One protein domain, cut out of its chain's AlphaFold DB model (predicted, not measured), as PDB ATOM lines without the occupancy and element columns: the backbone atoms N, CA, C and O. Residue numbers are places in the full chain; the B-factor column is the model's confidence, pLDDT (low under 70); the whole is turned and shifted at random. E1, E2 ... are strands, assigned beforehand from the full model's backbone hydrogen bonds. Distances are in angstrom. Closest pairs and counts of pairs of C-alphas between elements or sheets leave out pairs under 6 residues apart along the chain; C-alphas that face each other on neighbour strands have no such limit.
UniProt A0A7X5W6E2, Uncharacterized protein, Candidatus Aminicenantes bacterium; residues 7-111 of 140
ATOM      1  N   ILE A   7      24.722  37.062  52.811       76.06
ATOM      2  CA  ILE A   7      24.942  37.719  51.527       76.06
ATOM      3  C   ILE A   7      24.747  39.212  51.720       76.06
ATOM      4  O   ILE A   7      23.740  39.637  52.285       76.06
ATOM      5  N   THR A   8      25.686  40.004  51.203       82.38
ATOM      6  CA  THR A   8      25.593  41.463  51.230       82.38
ATOM      7  C   THR A   8      25.400  41.988  49.819       82.38
ATOM      8  O   THR A   8      26.210  41.754  48.920       82.38
ATOM      9  N   VAL A   9      24.324  42.745  49.633       80.19
ATOM     10  CA  VAL A   9      24.002  43.405  48.370       80.19
ATOM     11  C   VAL A   9      24.209  44.903  48.556       80.19
ATOM     12  O   VAL A   9      23.591  45.506  49.434       80.19
ATOM     13  N   GLU A  10      25.079  45.508  47.745       80.94
ATOM     14  CA  GLU A  10      25.392  46.938  47.799       80.94
ATOM     15  C   GLU A  10      24.868  47.645  46.547       80.94
ATOM     16  O   GLU A  10      25.359  47.455  45.431       80.94
ATOM     17  N   ASN A  11      23.901  48.543  46.726       78.69
ATOM     18  CA  ASN A  11      23.377  49.337  45.628       78.69
ATOM     19  C   ASN A  11      24.210  50.616  45.439       78.69
ATOM     20  O   ASN A  11      23.938  51.644  46.055       78.69
ATOM     21  N   LYS A  12      25.208  50.590  44.548       76.62
ATOM     22  CA  LYS A  12      26.056  51.760  44.222       76.62
ATOM     23  C   LYS A  12      25.515  52.634  43.077       76.62
ATOM     24  O   LYS A  12      26.226  53.500  42.558       76.62
ATOM     25  N   LEU A  13      24.236  52.489  42.717       71.69
ATOM     26  CA  LEU A  13      23.583  53.218  41.619       71.69
ATOM     27  C   LEU A  13      23.161  54.649  42.022       71.69
ATOM     28  O   LEU A  13      21.987  55.014  41.996       71.69
ATOM     29  N   VAL A  14      24.131  55.491  42.392       67.50
ATOM     30  CA  VAL A  14      23.890  56.835  42.964       67.50
ATOM     31  C   VAL A  14      23.251  57.815  41.970       67.50
ATOM     32  O   VAL A  14      22.378  58.591  42.347       67.50
ATOM     33  N   LYS A  15      23.676  57.796  40.699       65.25
ATOM     34  CA  LYS A  15      23.269  58.810  39.705       65.25
ATOM     35  C   LYS A  15      21.795  58.695  39.311       65.25
ATOM     36  O   LYS A  15      21.147  59.707  39.081       65.25
ATOM     37  N   GLU A  16      21.274  57.474  39.264       65.00
ATOM     38  CA  GLU A  16      19.908  57.202  38.799       65.00
ATOM     39  C   GLU A  16      18.917  56.935  39.932       65.00
ATOM     40  O   GLU A  16      17.740  56.708  39.677       65.00
ATOM     41  N   LYS A  17      19.387  56.969  41.188       73.56
ATOM     42  CA  LYS A  17      18.572  56.762  42.391       73.56
ATOM     43  C   LYS A  17      17.691  55.502  42.330       73.56
ATOM     44  O   LYS A  17      16.569  55.493  42.830       73.56
ATOM     45  N   ARG A  18      18.199  54.430  41.718       75.75
ATOM     46  CA  ARG A  18      17.432  53.199  41.486       75.75
ATOM     47  C   ARG A  18      17.329  52.335  42.727       75.75
ATOM     48  O   ARG A  18      18.242  52.319  43.549       75.75
ATOM     49  N   GLY A  19      16.241  51.576  42.800       80.88
ATOM     50  CA  GLY A  19      16.073  50.488  43.752       80.88
ATOM     51  C   GLY A  19      16.515  49.146  43.169       80.88
ATOM     52  O   GLY A  19      16.318  48.882  41.981       80.88
ATOM     53  N   ILE A  20      17.062  48.286  44.024       84.00
ATOM     54  CA  ILE A  20      17.282  46.863  43.744       84.00
ATOM     55  C   ILE A  20      16.303  46.068  44.600       84.00
ATOM     56  O   ILE A  20      16.183  46.332  45.793       84.00
ATOM     57  N   ASN A  21      15.597  45.120  43.998       86.69
ATOM     58  CA  ASN A  21      14.758  44.174  44.710       86.69
ATOM     59  C   ASN A  21      15.606  42.957  45.050       86.69
ATOM     60  O   ASN A  21      16.265  42.392  44.177       86.69
ATOM     61  N   VAL A  22      15.545  42.540  46.307       86.56
ATOM     62  CA  VAL A  22      16.054  41.249  46.748       86.56
ATOM     63  C   VAL A  22      14.896  40.461  47.325       86.56
ATOM     64  O   VAL A  22      14.365  40.802  48.378       86.56
ATOM     65  N   TYR A  23      14.496  39.416  46.616       86.12
ATOM     66  CA  TYR A  23      13.463  38.489  47.040       86.12
ATOM     67  C   TYR A  23      14.095  37.236  47.640       86.12
ATOM     68  O   TYR A  23      14.943  36.603  47.011       86.12
ATOM     69  N   HIS A  24      13.672  36.864  48.847       85.06
ATOM     70  CA  HIS A  24      14.076  35.625  49.501       85.06
ATOM     71  C   HIS A  24      12.971  34.585  49.378       85.06
ATOM     72  O   HIS A  24      11.862  34.769  49.878       85.06
ATOM     73  N   HIS A  25      13.277  33.484  48.691       82.31
ATOM     74  CA  HIS A  25      12.279  32.487  48.321       82.31
ATOM     75  C   HIS A  25      11.625  31.824  49.535       82.31
ATOM     76  O   HIS A  25      10.395  31.765  49.610       82.31
ATOM     77  N   SER A  26      12.421  31.371  50.507       78.12
ATOM     78  CA  SER A  26      11.882  30.614  51.643       78.12
ATOM     79  C   SER A  26      11.050  31.449  52.609       78.12
ATOM     80  O   SER A  26      10.039  30.973  53.123       78.12
ATOM     81  N   THR A  27      11.450  32.694  52.863       81.00
ATOM     82  CA  THR A  27      10.697  33.599  53.748       81.00
ATOM     83  C   THR A  27       9.598  34.357  53.008       81.00
ATOM     84  O   THR A  27       8.766  34.999  53.648       81.00
ATOM     85  N   ARG A  28       9.580  34.281  51.669       82.19
ATOM     86  CA  ARG A  28       8.714  35.069  50.783       82.19
ATOM     87  C   ARG A  28       8.812  36.572  51.056       82.19
ATOM     88  O   ARG A  28       7.835  37.301  50.875       82.19
ATOM     89  N   SER A  29       9.974  37.041  51.513       82.50
ATOM     90  CA  SER A  29      10.217  38.454  51.783       82.50
ATOM     91  C   SER A  29      10.822  39.141  50.565       82.50
ATOM     92  O   SER A  29      11.649  38.578  49.851       82.50
ATOM     93  N   ALA A  30      10.409  40.384  50.327       86.06
ATOM     94  CA  ALA A  30      11.010  41.259  49.332       86.06
ATOM     95  C   ALA A  30      11.631  42.461  50.042       86.06
ATOM     96  O   ALA A  30      10.994  43.102  50.880       86.06
ATOM     97  N   HIS A  31      12.876  42.762  49.699       85.19
ATOM     98  CA  HIS A  31      13.635  43.866  50.258       85.19
ATOM     99  C   HIS A  31      14.014  44.830  49.144       85.19
ATOM    100  O   HIS A  31      14.742  44.476  48.217       85.19
ATOM    101  N   LEU A  32      13.536  46.066  49.256       86.12
ATOM    102  CA  LEU A  32      13.933  47.142  48.361       86.12
ATOM    103  C   LEU A  32      15.177  47.834  48.921       86.12
ATOM    104  O   LEU A  32      15.125  48.465  49.974       86.12
ATOM    105  N   ILE A  33      16.285  47.749  48.194       85.75
ATOM    106  CA  ILE A  33      17.528  48.440  48.523       85.75
ATOM    107  C   ILE A  33      17.564  49.747  47.742       85.75
ATOM    108  O   ILE A  33      17.761  49.749  46.523       85.75
ATOM    109  N   SER A  34      17.399  50.867  48.441       81.75
ATOM    110  CA  SER A  34      17.596  52.201  47.877       81.75
ATOM    111  C   SER A  34      19.031  52.415  47.397       81.75
ATOM    112  O   SER A  34      19.970  51.737  47.811       81.75
ATOM    113  N   HIS A  35      19.217  53.389  46.513       79.62
ATOM    114  CA  HIS A  35      20.542  53.786  46.056       79.62
ATOM    115  C   HIS A  35      21.474  54.143  47.227       79.62
ATOM    116  O   HIS A  35      21.052  54.684  48.249       79.62
ATOM    117  N   ASN A  36      22.769  53.884  47.053       80.25
ATOM    118  CA  ASN A  36      23.817  54.085  48.057       80.25
ATOM    119  C   ASN A  36      23.521  53.425  49.418       80.25
ATOM    120  O   ASN A  36      23.925  53.933  50.459       80.25
ATOM    121  N   SER A  37      22.763  52.331  49.401       82.88
ATOM    122  CA  SER A  37      22.403  51.552  50.582       82.88
ATOM    123  C   SER A  37      22.838  50.105  50.384       82.88
ATOM    124  O   SER A  37      23.112  49.665  49.262       82.88
ATOM    125  N   SER A  38      22.895  49.357  51.475       85.81
ATOM    126  CA  SER A  38      23.182  47.933  51.453       85.81
ATOM    127  C   SER A  38      22.201  47.182  52.334       85.81
ATOM    128  O   SER A  38      21.579  47.751  53.233       85.81
ATOM    129  N   ILE A  39      22.061  45.893  52.058       83.12
ATOM    130  CA  ILE A  39      21.388  44.961  52.952       83.12
ATOM    131  C   ILE A  39      22.239  43.708  53.077       83.12
ATOM    132  O   ILE A  39      22.873  43.276  52.110       83.12
ATOM    133  N   THR A  40      22.223  43.129  54.267       83.44
ATOM    134  CA  THR A  40      22.783  41.812  54.528       83.44
ATOM    135  C   THR A  40      21.634  40.881  54.866       83.44
ATOM    136  O   THR A  40      20.845  41.169  55.765       83.44
ATOM    137  N   LEU A  41      21.511  39.797  54.106       78.94
ATOM    138  CA  LEU A  41      20.445  38.815  54.253       78.94
ATOM    139  C   LEU A  41      21.053  37.438  54.511       78.94
ATOM    140  O   LEU A  41      22.028  37.075  53.843       78.94
ATOM    141  N   PRO A  42      20.485  36.654  55.438       75.56
ATOM    142  CA  PRO A  42      20.922  35.289  55.639       75.56
ATOM    143  C   PRO A  42      20.437  34.425  54.472       75.56
ATOM    144  O   PRO A  42      19.235  34.280  54.257       75.56
ATOM    145  N   LEU A  43      21.359  33.782  53.760       69.75
ATOM    146  CA  LEU A  43      21.040  32.622  52.928       69.75
ATOM    147  C   LEU A  43      21.172  31.386  53.827       69.75
ATOM    148  O   LEU A  43      22.190  30.701  53.824       69.75
ATOM    149  N   GLY A  44      20.200  31.210  54.731       62.28
ATOM    150  CA  GLY A  44      20.280  30.260  55.846       62.28
ATOM    151  C   GLY A  44      20.392  28.775  55.446       62.28
ATOM    152  O   GLY A  44      20.552  28.403  54.288       62.28
ATOM    153  N   THR A  45      20.258  27.878  56.429       56.62
ATOM    154  CA  THR A  45      20.106  26.413  56.248       56.62
ATOM    155  C   THR A  45      18.697  26.012  55.788       56.62
ATOM    156  O   THR A  45      18.201  24.934  56.119       56.62
ATOM    157  N   VAL A  46      18.005  26.903  55.087       54.38
ATOM    158  CA  VAL A  46      16.579  26.752  54.825       54.38
ATOM    159  C   VAL A  46      16.418  25.907  53.572       54.38
ATOM    160  O   VAL A  46      16.686  26.389  52.496       54.38
ATOM    161  N   GLY A  47      16.023  24.644  53.725       56.81
ATOM    162  CA  GLY A  47      15.502  23.798  52.646       56.81
ATOM    163  C   GLY A  47      16.442  23.447  51.482       56.81
ATOM    164  O   GLY A  47      17.364  24.162  51.102       56.81
ATOM    165  N   LYS A  48      16.165  22.303  50.856       63.06
ATOM    166  CA  LYS A  48      16.590  22.070  49.475       63.06
ATOM    167  C   LYS A  48      15.905  23.146  48.615       63.06
ATOM    168  O   LYS A  48      14.717  23.389  48.815       63.06
ATOM    169  N   ASP A  49      16.647  23.783  47.712       68.25
ATOM    170  CA  ASP A  49      16.135  24.759  46.733       68.25
ATOM    171  C   ASP A  49      15.822  26.191  47.249       68.25
ATOM    172  O   ASP A  49      15.073  26.928  46.604       68.25
ATOM    173  N   ASP A  50      16.408  26.640  48.371       76.06
ATOM    174  CA  ASP A  50      16.348  28.065  48.755       76.06
ATOM    175  C   ASP A  50      17.251  28.944  47.886       76.06
ATOM    176  O   ASP A  50      18.364  28.565  47.502       76.06
ATOM    177  N   TYR A  51      16.745  30.135  47.571       79.44
ATOM    178  CA  TYR A  51      17.433  31.089  46.718       79.44
ATOM    179  C   TYR A  51      17.107  32.538  47.077       79.44
ATOM    180  O   TYR A  51      16.015  32.869  47.553       79.44
ATOM    181  N   LEU A  52      18.065  33.415  46.781       83.06
ATOM    182  CA  LEU A  52      17.834  34.850  46.664       83.06
ATOM    183  C   LEU A  52      17.712  35.206  45.191       83.06
ATOM    184  O   LEU A  52      18.547  34.823  44.374       83.06
ATOM    185  N   HIS A  53      16.677  35.960  44.853       85.44
ATOM    186  CA  HIS A  53      16.525  36.567  43.541       85.44
ATOM    187  C   HIS A  53      16.756  38.063  43.659       85.44
ATOM    188  O   HIS A  53      16.057  38.761  44.389       85.44
ATOM    189  N   ILE A  54      17.772  38.544  42.957       84.75
ATOM    190  CA  ILE A  54      18.170  39.942  42.920       84.75
ATOM    191  C   ILE A  54      17.834  40.470  41.533       84.75
ATOM    192  O   ILE A  54      18.266  39.927  40.519       84.75
ATOM    193  N   SER A  55      17.058  41.541  41.488       81.62
ATOM    194  CA  SER A  55      16.636  42.179  40.245       81.62
ATOM    195  C   SER A  55      16.602  43.687  40.412       81.62
ATOM    196  O   SER A  55      16.466  44.215  41.518       81.62
ATOM    197  N   LEU A  56      16.713  44.412  39.308       77.44
ATOM    198  CA  LEU A  56      16.478  45.846  39.334       77.44
ATOM    199  C   LEU A  56      14.967  46.127  39.376       77.44
ATOM    200  O   LEU A  56      14.212  45.522  38.621       77.44
ATOM    201  N   VAL A  57      14.505  47.077  40.198       66.56
ATOM    202  CA  VAL A  57      13.053  47.341  40.408       66.56
ATOM    203  C   VAL A  57      12.417  48.124  39.253       66.56
ATOM    204  O   VAL A  57      11.385  48.758  39.410       66.56
ATOM    205  N   SER A  58      12.991  48.052  38.053       57.47
ATOM    206  CA  SER A  58      12.686  48.901  36.897       57.47
ATOM    207  C   SER A  58      13.025  50.389  37.103       57.47
ATOM    208  O   SER A  58      13.117  50.914  38.211       57.47
ATOM    209  N   GLY A  59      13.292  51.070  35.994       53.75
ATOM    210  CA  GLY A  59      13.507  52.512  35.926       53.75
ATOM    211  C   GLY A  59      13.946  52.910  34.512       53.75
ATOM    212  O   GLY A  59      14.533  52.080  33.808       53.75
ATOM    213  N   PRO A  60      13.669  54.139  34.064       53.47
ATOM    214  CA  PRO A  60      13.977  54.557  32.701       53.47
ATOM    215  C   PRO A  60      15.485  54.734  32.494       53.47
ATOM    216  O   PRO A  60      16.144  55.379  33.302       53.47
ATOM    217  N   GLY A  61      16.020  54.200  31.393       62.94
ATOM    218  CA  GLY A  61      17.402  54.436  30.955       62.94
ATOM    219  C   GLY A  61      18.395  53.328  31.313       62.94
ATOM    220  O   GLY A  61      18.054  52.366  32.002       62.94
ATOM    221  N   ASN A  62      19.622  53.478  30.819       66.31
ATOM    222  CA  ASN A  62      20.728  52.554  31.063       66.31
ATOM    223  C   ASN A  62      21.342  52.796  32.440       66.31
ATOM    224  O   ASN A  62      21.438  53.933  32.874       66.31
ATOM    225  N   LEU A  63      21.859  51.754  33.083       68.00
ATOM    226  CA  LEU A  63      22.759  51.897  34.223       68.00
ATOM    227  C   LEU A  63      24.001  52.682  33.783       68.00
ATOM    228  O   LEU A  63      24.519  52.439  32.700       68.00
ATOM    229  N   TRP A  64      24.488  53.608  34.615       62.88
ATOM    230  CA  TRP A  64      25.698  54.416  34.342       62.88
ATOM    231  C   TRP A  64      26.856  54.112  35.297       62.88
ATOM    232  O   TRP A  64      27.905  54.751  35.222       62.88
ATOM    233  N   LYS A  65      26.645  53.194  36.243       67.75
ATOM    234  CA  LYS A  65      27.625  52.745  37.233       67.75
ATOM    235  C   LYS A  65      27.396  51.284  37.567       67.75
ATOM    236  O   LYS A  65      26.302  50.764  37.358       67.75
ATOM    237  N   ASP A  66      28.422  50.699  38.162       69.81
ATOM    238  CA  ASP A  66      28.418  49.305  38.546       69.81
ATOM    239  C   ASP A  66      27.479  49.031  39.727       69.81
ATOM    240  O   ASP A  66      27.428  49.788  40.705       69.81
ATOM    241  N   CYS A  67      26.775  47.904  39.655       72.56
ATOM    242  CA  CYS A  67      26.145  47.280  40.813       72.56
ATOM    243  C   CYS A  67      27.090  46.216  41.380       72.56
ATOM    244  O   CYS A  67      27.621  45.411  40.613       72.56
ATOM    245  N   VAL A  68      27.290  46.214  42.705       78.62
ATOM    246  CA  VAL A  68      28.213  45.294  43.383       78.62
ATOM    247  C   VAL A  68      27.437  44.335  44.274       78.62
ATOM    248  O   VAL A  68      26.733  44.753  45.194       78.62
ATOM    249  N   ILE A  69      27.590  43.040  44.018       79.88
ATOM    250  CA  ILE A  69      26.948  41.983  44.804       79.88
ATOM    251  C   ILE A  69      28.049  41.112  45.394       79.88
ATOM    252  O   ILE A  69      28.908  40.622  44.662       79.88
ATOM    253  N   ASN A  70      28.049  40.946  46.716       81.75
ATOM    254  CA  ASN A  70      29.049  40.165  47.432       81.75
ATOM    255  C   ASN A  70      28.398  38.909  48.011       81.75
ATOM    256  O   ASN A  70      27.571  38.982  48.924       81.75
ATOM    257  N   VAL A  71      28.795  37.758  47.477       80.38
ATOM    258  CA  VAL A  71      28.283  36.454  47.899       80.38
ATOM    259  C   VAL A  71      29.414  35.592  48.452       80.38
ATOM    260  O   VAL A  71      30.575  35.773  48.081       80.38
ATOM    261  N   PRO A  72      29.112  34.623  49.324       75.56
ATOM    262  CA  PRO A  72      30.067  33.582  49.675       75.56
ATOM    263  C   PRO A  72      30.530  32.783  48.447       75.56
ATOM    264  O   PRO A  72      29.729  32.471  47.572       75.56
ATOM    265  N   SER A  73      31.804  32.391  48.399       78.00
ATOM    266  CA  SER A  73      32.386  31.661  47.259       78.00
ATOM    267  C   SER A  73      31.834  30.250  47.064       78.00
ATOM    268  O   SER A  73      32.029  29.663  46.007       78.00
ATOM    269  N   TRP A  74      31.142  29.713  48.070       75.00
ATOM    270  CA  TRP A  74      30.437  28.441  47.969       75.00
ATOM    271  C   TRP A  74      29.072  28.559  47.286       75.00
ATOM    272  O   TRP A  74      28.464  27.527  47.054       75.00
ATOM    273  N   ALA A  75      28.543  29.761  47.043       75.19
ATOM    274  CA  ALA A  75      27.204  29.925  46.483       75.19
ATOM    275  C   ALA A  75      27.193  29.676  44.968       75.19
ATOM    276  O   ALA A  75      28.043  30.195  44.243       75.19
ATOM    277  N   ASP A  76      26.182  28.944  44.505       80.69
ATOM    278  CA  ASP A  76      25.872  28.816  43.084       80.69
ATOM    279  C   ASP A  76      25.082  30.045  42.627       80.69
ATOM    280  O   ASP A  76      24.352  30.669  43.406       80.69
ATOM    281  N   PHE A  77      25.206  30.401  41.353       81.50
ATOM    282  CA  PHE A  77      24.515  31.556  40.804       81.50
ATOM    283  C   PHE A  77      24.147  31.370  39.335       81.50
ATOM    284  O   PHE A  77      24.842  30.709  38.567       81.50
ATOM    285  N   GLU A  78      23.063  32.022  38.945       82.75
ATOM    286  CA  GLU A  78      22.577  32.112  37.578       82.75
ATOM    287  C   GLU A  78      22.311  33.586  37.278       82.75
ATOM    288  O   GLU A  78      21.580  34.259  38.010       82.75
ATOM    289  N   PHE A  79      22.938  34.103  36.228       81.38
ATOM    290  CA  PHE A  79      22.807  35.496  35.821       81.38
ATOM    291  C   PHE A  79      22.148  35.562  34.447       81.38
ATOM    292  O   PHE A  79      22.701  35.060  33.471       81.38
ATOM    293  N   SER A  80      20.984  36.200  34.367       76.44
ATOM    294  CA  SER A  80      20.283  36.436  33.107       76.44
ATOM    295  C   SER A  80      20.442  37.900  32.711       76.44
ATOM    296  O   SER A  80      19.803  38.771  33.303       76.44
ATOM    297  N   SER A  81      21.289  38.198  31.728       72.12
ATOM    298  CA  SER A  81      21.276  39.484  31.020       72.12
ATOM    299  C   SER A  81      21.984  39.359  29.672       72.12
ATOM    300  O   SER A  81      22.856  38.511  29.524       72.12
ATOM    301  N   GLU A  82      21.679  40.256  28.737       66.81
ATOM    302  CA  GLU A  82      22.386  40.383  27.448       66.81
ATOM    303  C   GLU A  82      23.790  41.027  27.582       66.81
ATOM    304  O   GLU A  82      24.502  41.231  26.602       66.81
ATOM    305  N   GLY A  83      24.203  41.399  28.798       63.84
ATOM    306  CA  GLY A  83      25.477  42.051  29.106       63.84
ATOM    307  C   GLY A  83      26.520  41.145  29.770       63.84
ATOM    308  O   GLY A  83      26.204  40.154  30.428       63.84
ATOM    309  N   LYS A  84      27.795  41.542  29.653       70.12
ATOM    310  CA  LYS A  84      28.932  40.884  30.318       70.12
ATOM    311  C   LYS A  84      28.997  41.276  31.790       70.12
ATOM    312  O   LYS A  84      29.048  42.458  32.092       70.12
ATOM    313  N   ILE A  85      29.081  40.312  32.699       76.69
ATOM    314  CA  ILE A  85      29.406  40.572  34.109       76.69
ATOM    315  C   ILE A  85      30.878  40.313  34.381       76.69
ATOM    316  O   ILE A  85      31.472  39.399  33.815       76.69
ATOM    317  N   THR A  86      31.454  41.097  35.288       82.25
ATOM    318  CA  THR A  86      32.784  40.811  35.825       82.25
ATOM    319  C   THR A  86      32.625  40.082  37.152       82.25
ATOM    320  O   THR A  86      31.927  40.569  38.045       82.25
ATOM    321  N   LEU A  87      33.292  38.936  37.289       83.12
ATOM    322  CA  LEU A  87      33.359  38.174  38.532       83.12
ATOM    323  C   LEU A  87      34.777  38.205  39.091       83.12
ATOM    324  O   LEU A  87      35.748  38.022  38.359       83.12
ATOM    325  N   ILE A  88      34.900  38.424  40.398       84.00
ATOM    326  CA  ILE A  88      36.185  38.385  41.097       84.00
ATOM    327  C   ILE A  88      36.040  37.528  42.351       84.00
ATOM    328  O   ILE A  88      35.273  37.866  43.254       84.00
ATOM    329  N   HIS A  89      36.834  36.463  42.445       79.88
ATOM    330  CA  HIS A  89      36.973  35.692  43.676       79.88
ATOM    331  C   HIS A  89      38.028  36.333  44.586       79.88
ATOM    332  O   HIS A  89      39.163  36.577  44.177       79.88
ATOM    333  N   ARG A  90      37.662  36.611  45.839       78.88
ATOM    334  CA  ARG A  90      38.561  37.098  46.893       78.88
ATOM    335  C   ARG A  90      38.351  36.270  48.155       78.88
ATOM    336  O   ARG A  90      37.417  36.517  48.911       78.88
ATOM    337  N   GLY A  91      39.233  35.298  48.383       80.94
ATOM    338  CA  GLY A  91      39.141  34.404  49.539       80.94
ATOM    339  C   GLY A  91      37.841  33.595  49.538       80.94
ATOM    340  O   GLY A  91      37.570  32.859  48.593       80.94
ATOM    341  N   ASP A  92      37.037  33.748  50.590       77.19
ATOM    342  CA  ASP A  92      35.730  33.100  50.770       77.19
ATOM    343  C   ASP A  92      34.572  33.859  50.097       77.19
ATOM    344  O   ASP A  92      33.406  33.576  50.380       77.19
ATOM    345  N   ARG A  93      34.869  34.840  49.234       77.25
ATOM    346  CA  ARG A  93      33.873  35.711  48.601       77.25
ATOM    347  C   ARG A  93      33.994  35.745  47.087       77.25
ATOM    348  O   ARG A  93      35.092  35.720  46.534       77.25
ATOM    349  N   THR A  94      32.849  35.887  46.438       81.06
ATOM    350  CA  THR A  94      32.706  36.179  45.014       81.06
ATOM    351  C   THR A  94      32.013  37.529  44.879       81.06
ATOM    352  O   THR A  94      30.954  37.765  45.461       81.06
ATOM    353  N   ILE A  95      32.640  38.433  44.136       82.31
ATOM    354  CA  ILE A  95      32.154  39.788  43.898       82.31
ATOM    355  C   ILE A  95      31.685  39.865  42.449       82.31
ATOM    356  O   ILE A  95      32.485  39.666  41.535       82.31
ATOM    357  N   PHE A  96      30.407  40.182  42.254       82.62
ATOM    358  CA  PHE A  96      29.841  40.498  40.946       82.62
ATOM    359  C   PHE A  96      29.854  42.000  40.734       82.62
ATOM    360  O   PHE A  96      29.367  42.750  41.583       82.62
ATOM    361  N   THR A  97      30.343  42.409  39.572       80.25
ATOM    362  CA  THR A  97      30.274  43.783  39.089       80.25
ATOM    363  C   THR A  97      29.459  43.783  37.804       80.25
ATOM    364  O   THR A  97      29.900  43.262  36.775       80.25
ATOM    365  N   ILE A  98      28.252  44.339  37.877       77.25
ATOM    366  CA  ILE A  98      27.331  44.428  36.740       77.25
ATOM    367  C   ILE A  98      27.547  45.784  36.066       77.25
ATOM    368  O   ILE A  98      27.318  46.798  36.734       77.25
ATOM    369  N   PRO A  99      27.995  45.831  34.798       68.50
ATOM    370  CA  PRO A  99      28.359  47.080  34.152       68.50
ATOM    371  C   PRO A  99      27.138  47.928  33.758       68.50
ATOM    372  O   PRO A  99      26.000  47.449  33.736       68.50
ATOM    373  N   PRO A 100      27.390  49.194  33.387       68.00
ATOM    374  CA  PRO A 100      26.442  50.060  32.699       68.00
ATOM    375  C   PRO A 100      25.736  49.375  31.514       68.00
ATOM    376  O   PRO A 100      26.390  48.739  30.691       68.00
ATOM    377  N   GLY A 101      24.418  49.539  31.388       68.62
ATOM    378  CA  GLY A 101      23.628  48.915  30.320       68.62
ATOM    379  C   GLY A 101      22.125  48.874  30.610       68.62
ATOM    380  O   GLY A 101      21.692  49.383  31.650       68.62
ATOM    381  N   PRO A 102      21.308  48.304  29.709       68.62
ATOM    382  CA  PRO A 102      19.873  48.155  29.926       68.62
ATOM    383  C   PRO A 102      19.565  47.446  31.260       68.62
ATOM    384  O   PRO A 102      20.264  46.501  31.636       68.62
ATOM    385  N   PRO A 103      18.529  47.871  32.004       69.00
ATOM    386  CA  PRO A 103      18.221  47.350  33.336       69.00
ATOM    387  C   PRO A 103      17.453  46.016  33.282       69.00
ATOM    388  O   PRO A 103      16.439  45.856  33.958       69.00
ATOM    389  N   THR A 104      17.899  45.073  32.454       74.00
ATOM    390  CA  THR A 104      17.213  43.792  32.203       74.00
ATOM    391  C   THR A 104      17.821  42.619  32.964       74.00
ATOM    392  O   THR A 104      17.356  41.491  32.827       74.00
ATOM    393  N   TRP A 105      18.850  42.867  33.778       78.69
ATOM    394  CA  TRP A 105      19.546  41.796  34.467       78.69
ATOM    395  C   TRP A 105      18.755  41.228  35.649       78.69
ATOM    396  O   TRP A 105      18.072  41.946  36.385       78.69
ATOM    397  N   GLN A 106      18.914  39.925  35.864       82.00
ATOM    398  CA  GLN A 106      18.473  39.229  37.066       82.00
ATOM    399  C   GLN A 106      19.588  38.296  37.530       82.00
ATOM    400  O   GLN A 106      20.285  37.693  36.716       82.00
ATOM    401  N   LEU A 107      19.764  38.191  38.842       83.62
ATOM    402  CA  LEU A 107      20.713  37.281  39.464       83.62
ATOM    403  C   LEU A 107      19.953  36.386  40.436       83.62
ATOM    404  O   LEU A 107      19.333  36.862  41.385       83.62
ATOM    405  N   LYS A 108      20.019  35.082  40.212       84.94
ATOM    406  CA  LYS A 108      19.547  34.071  41.148       84.94
ATOM    407  C   LYS A 108      20.759  33.490  41.860       84.94
ATOM    408  O   LYS A 108      21.705  33.070  41.208       84.94
ATOM    409  N   ILE A 109      20.733  33.481  43.185       83.56
ATOM    410  CA  ILE A 109      21.788  32.912  44.025       83.56
ATOM    411  C   ILE A 109      21.188  31.741  44.781       83.56
ATOM    412  O   ILE A 109      20.193  31.906  45.486       83.56
ATOM    413  N   THR A 110      21.800  30.575  44.644       80.38
ATOM    414  CA  THR A 110      21.364  29.315  45.240       80.38
ATOM    415  C   THR A 110      22.471  28.722  46.091       80.38
ATOM    416  O   THR A 110      23.661  28.959  45.885       80.38
ATOM    417  N   ARG A 111      22.090  27.887  47.052       74.06
ATOM    418  CA  ARG A 111      23.047  26.984  47.685       74.06
ATOM    419  C   ARG A 111      23.317  25.797  46.746       74.06
ATOM    420  O   ARG A 111      22.349  25.275  46.194       74.06
TER     421      ARG A 111
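Overview. This is residues 7 to 111 of the 140 residues of an uncharacterized protein of Candidatus Aminicenantes bacterium (UniProt A0A7X5W6E2). Two twisted sheets of five strands each lie face to face as a sandwich, E4, E1, E6, E9 and E8 in one layer and E3, E2, E5, E10 and E7 in the other, with the strands of the two layers nearly aligned, at 13 degrees. The strands run roughly along the longest axis, and the links E1 to E2 and E4 to E5 reach to its opposite ends. The printed part has 105 residues with no named helix and ten named strands, E1 to E10 in order along the chain, 54 residues in all. The class is all strand; the sheets run E4 - E1 - E6 - E9 - E8 and E3 - E2 - E5 - E10 - E7, both antiparallel throughout. The whole is compact, with a radius of gyration of the C-alphas of 13.0 A and spans of 38 by 28 by 23 A.

Along the chain. E1 holds residues 7 to 11 and begins with C-alpha 7 at (24.942, 37.719, 51.527). E2 holds residues 20 to 24 and E3 residues 29 to 33. E4, residues 37 to 42, measures 17.1 A from first to last C-alpha, and E5, residues 51 to 56, measures 16.5 A; C-alpha 56 is at (16.478, 45.846, 39.334). E6, residues 67 to 72, measures 16.8 A. E7 holds residues 76 to 80 and E8 residues 86 to 90. E9, residues 93 to 98, measures 16.1 A. E10, residues 106 to 110, ends with C-alpha 110 at (21.364, 29.315, 45.240).

Arrangement. In the sandwich, two sheets face to face, the parts that face each other are 10.3 A centre to centre, and their best planes are 8 degrees apart. In the first sheet E4 and E8 are the edge strands. E4 and E1 are antiparallel at 164 degrees, with N 9 and O 39 2.9 A apart, within hydrogen-bond range. E1 and E6 are antiparallel at 174 degrees, with N 70 and O 8 within that range at 3.0 A. E6 and E9 stand at 159 degrees, with N 94 and O 71 in range at 2.8 A. E9 and E8 form a hairpin, with N 95 and O 88 in range at 2.8 A. In the second sheet E3 and E7 are the edge strands. E2 and E3 form a hairpin, with N 22 and O 31 in range at 2.8 A. E2 and E5 are antiparallel at 162 degrees, with N 21 and O 55 in range at 2.8 A. E5 and E10 stand at 166 degrees, with N 54 and O 107 in range at 2.8 A, and E10 and E7 at 165 degrees, with N 78 and O 108 in range at 2.8 A. Between the sheets, the closest C-alphas of E1 and E3 are those of Asn 11 and Ile 33, 6.6 A apart. E2 and E4 are near each other, while E6 and E10 are only just apart, with a closest distance of 8.4 A between their C-alphas.

Size, cuts and confidence. The two C-alphas farthest apart are those of Lys 15 and Lys 48, at 38.6 A, and the C-alphas of Ile 7 and Arg 111 are 11.6 A apart. The printed part has no cut, and no link is long; the one from E5 to E6 has 10 residues. Mean pLDDT of the printed part is 76.1; 27 residues are under 70, namely 14 to 16, 43 to 49, 57 to 66, 82 to 83 and 99 to 103.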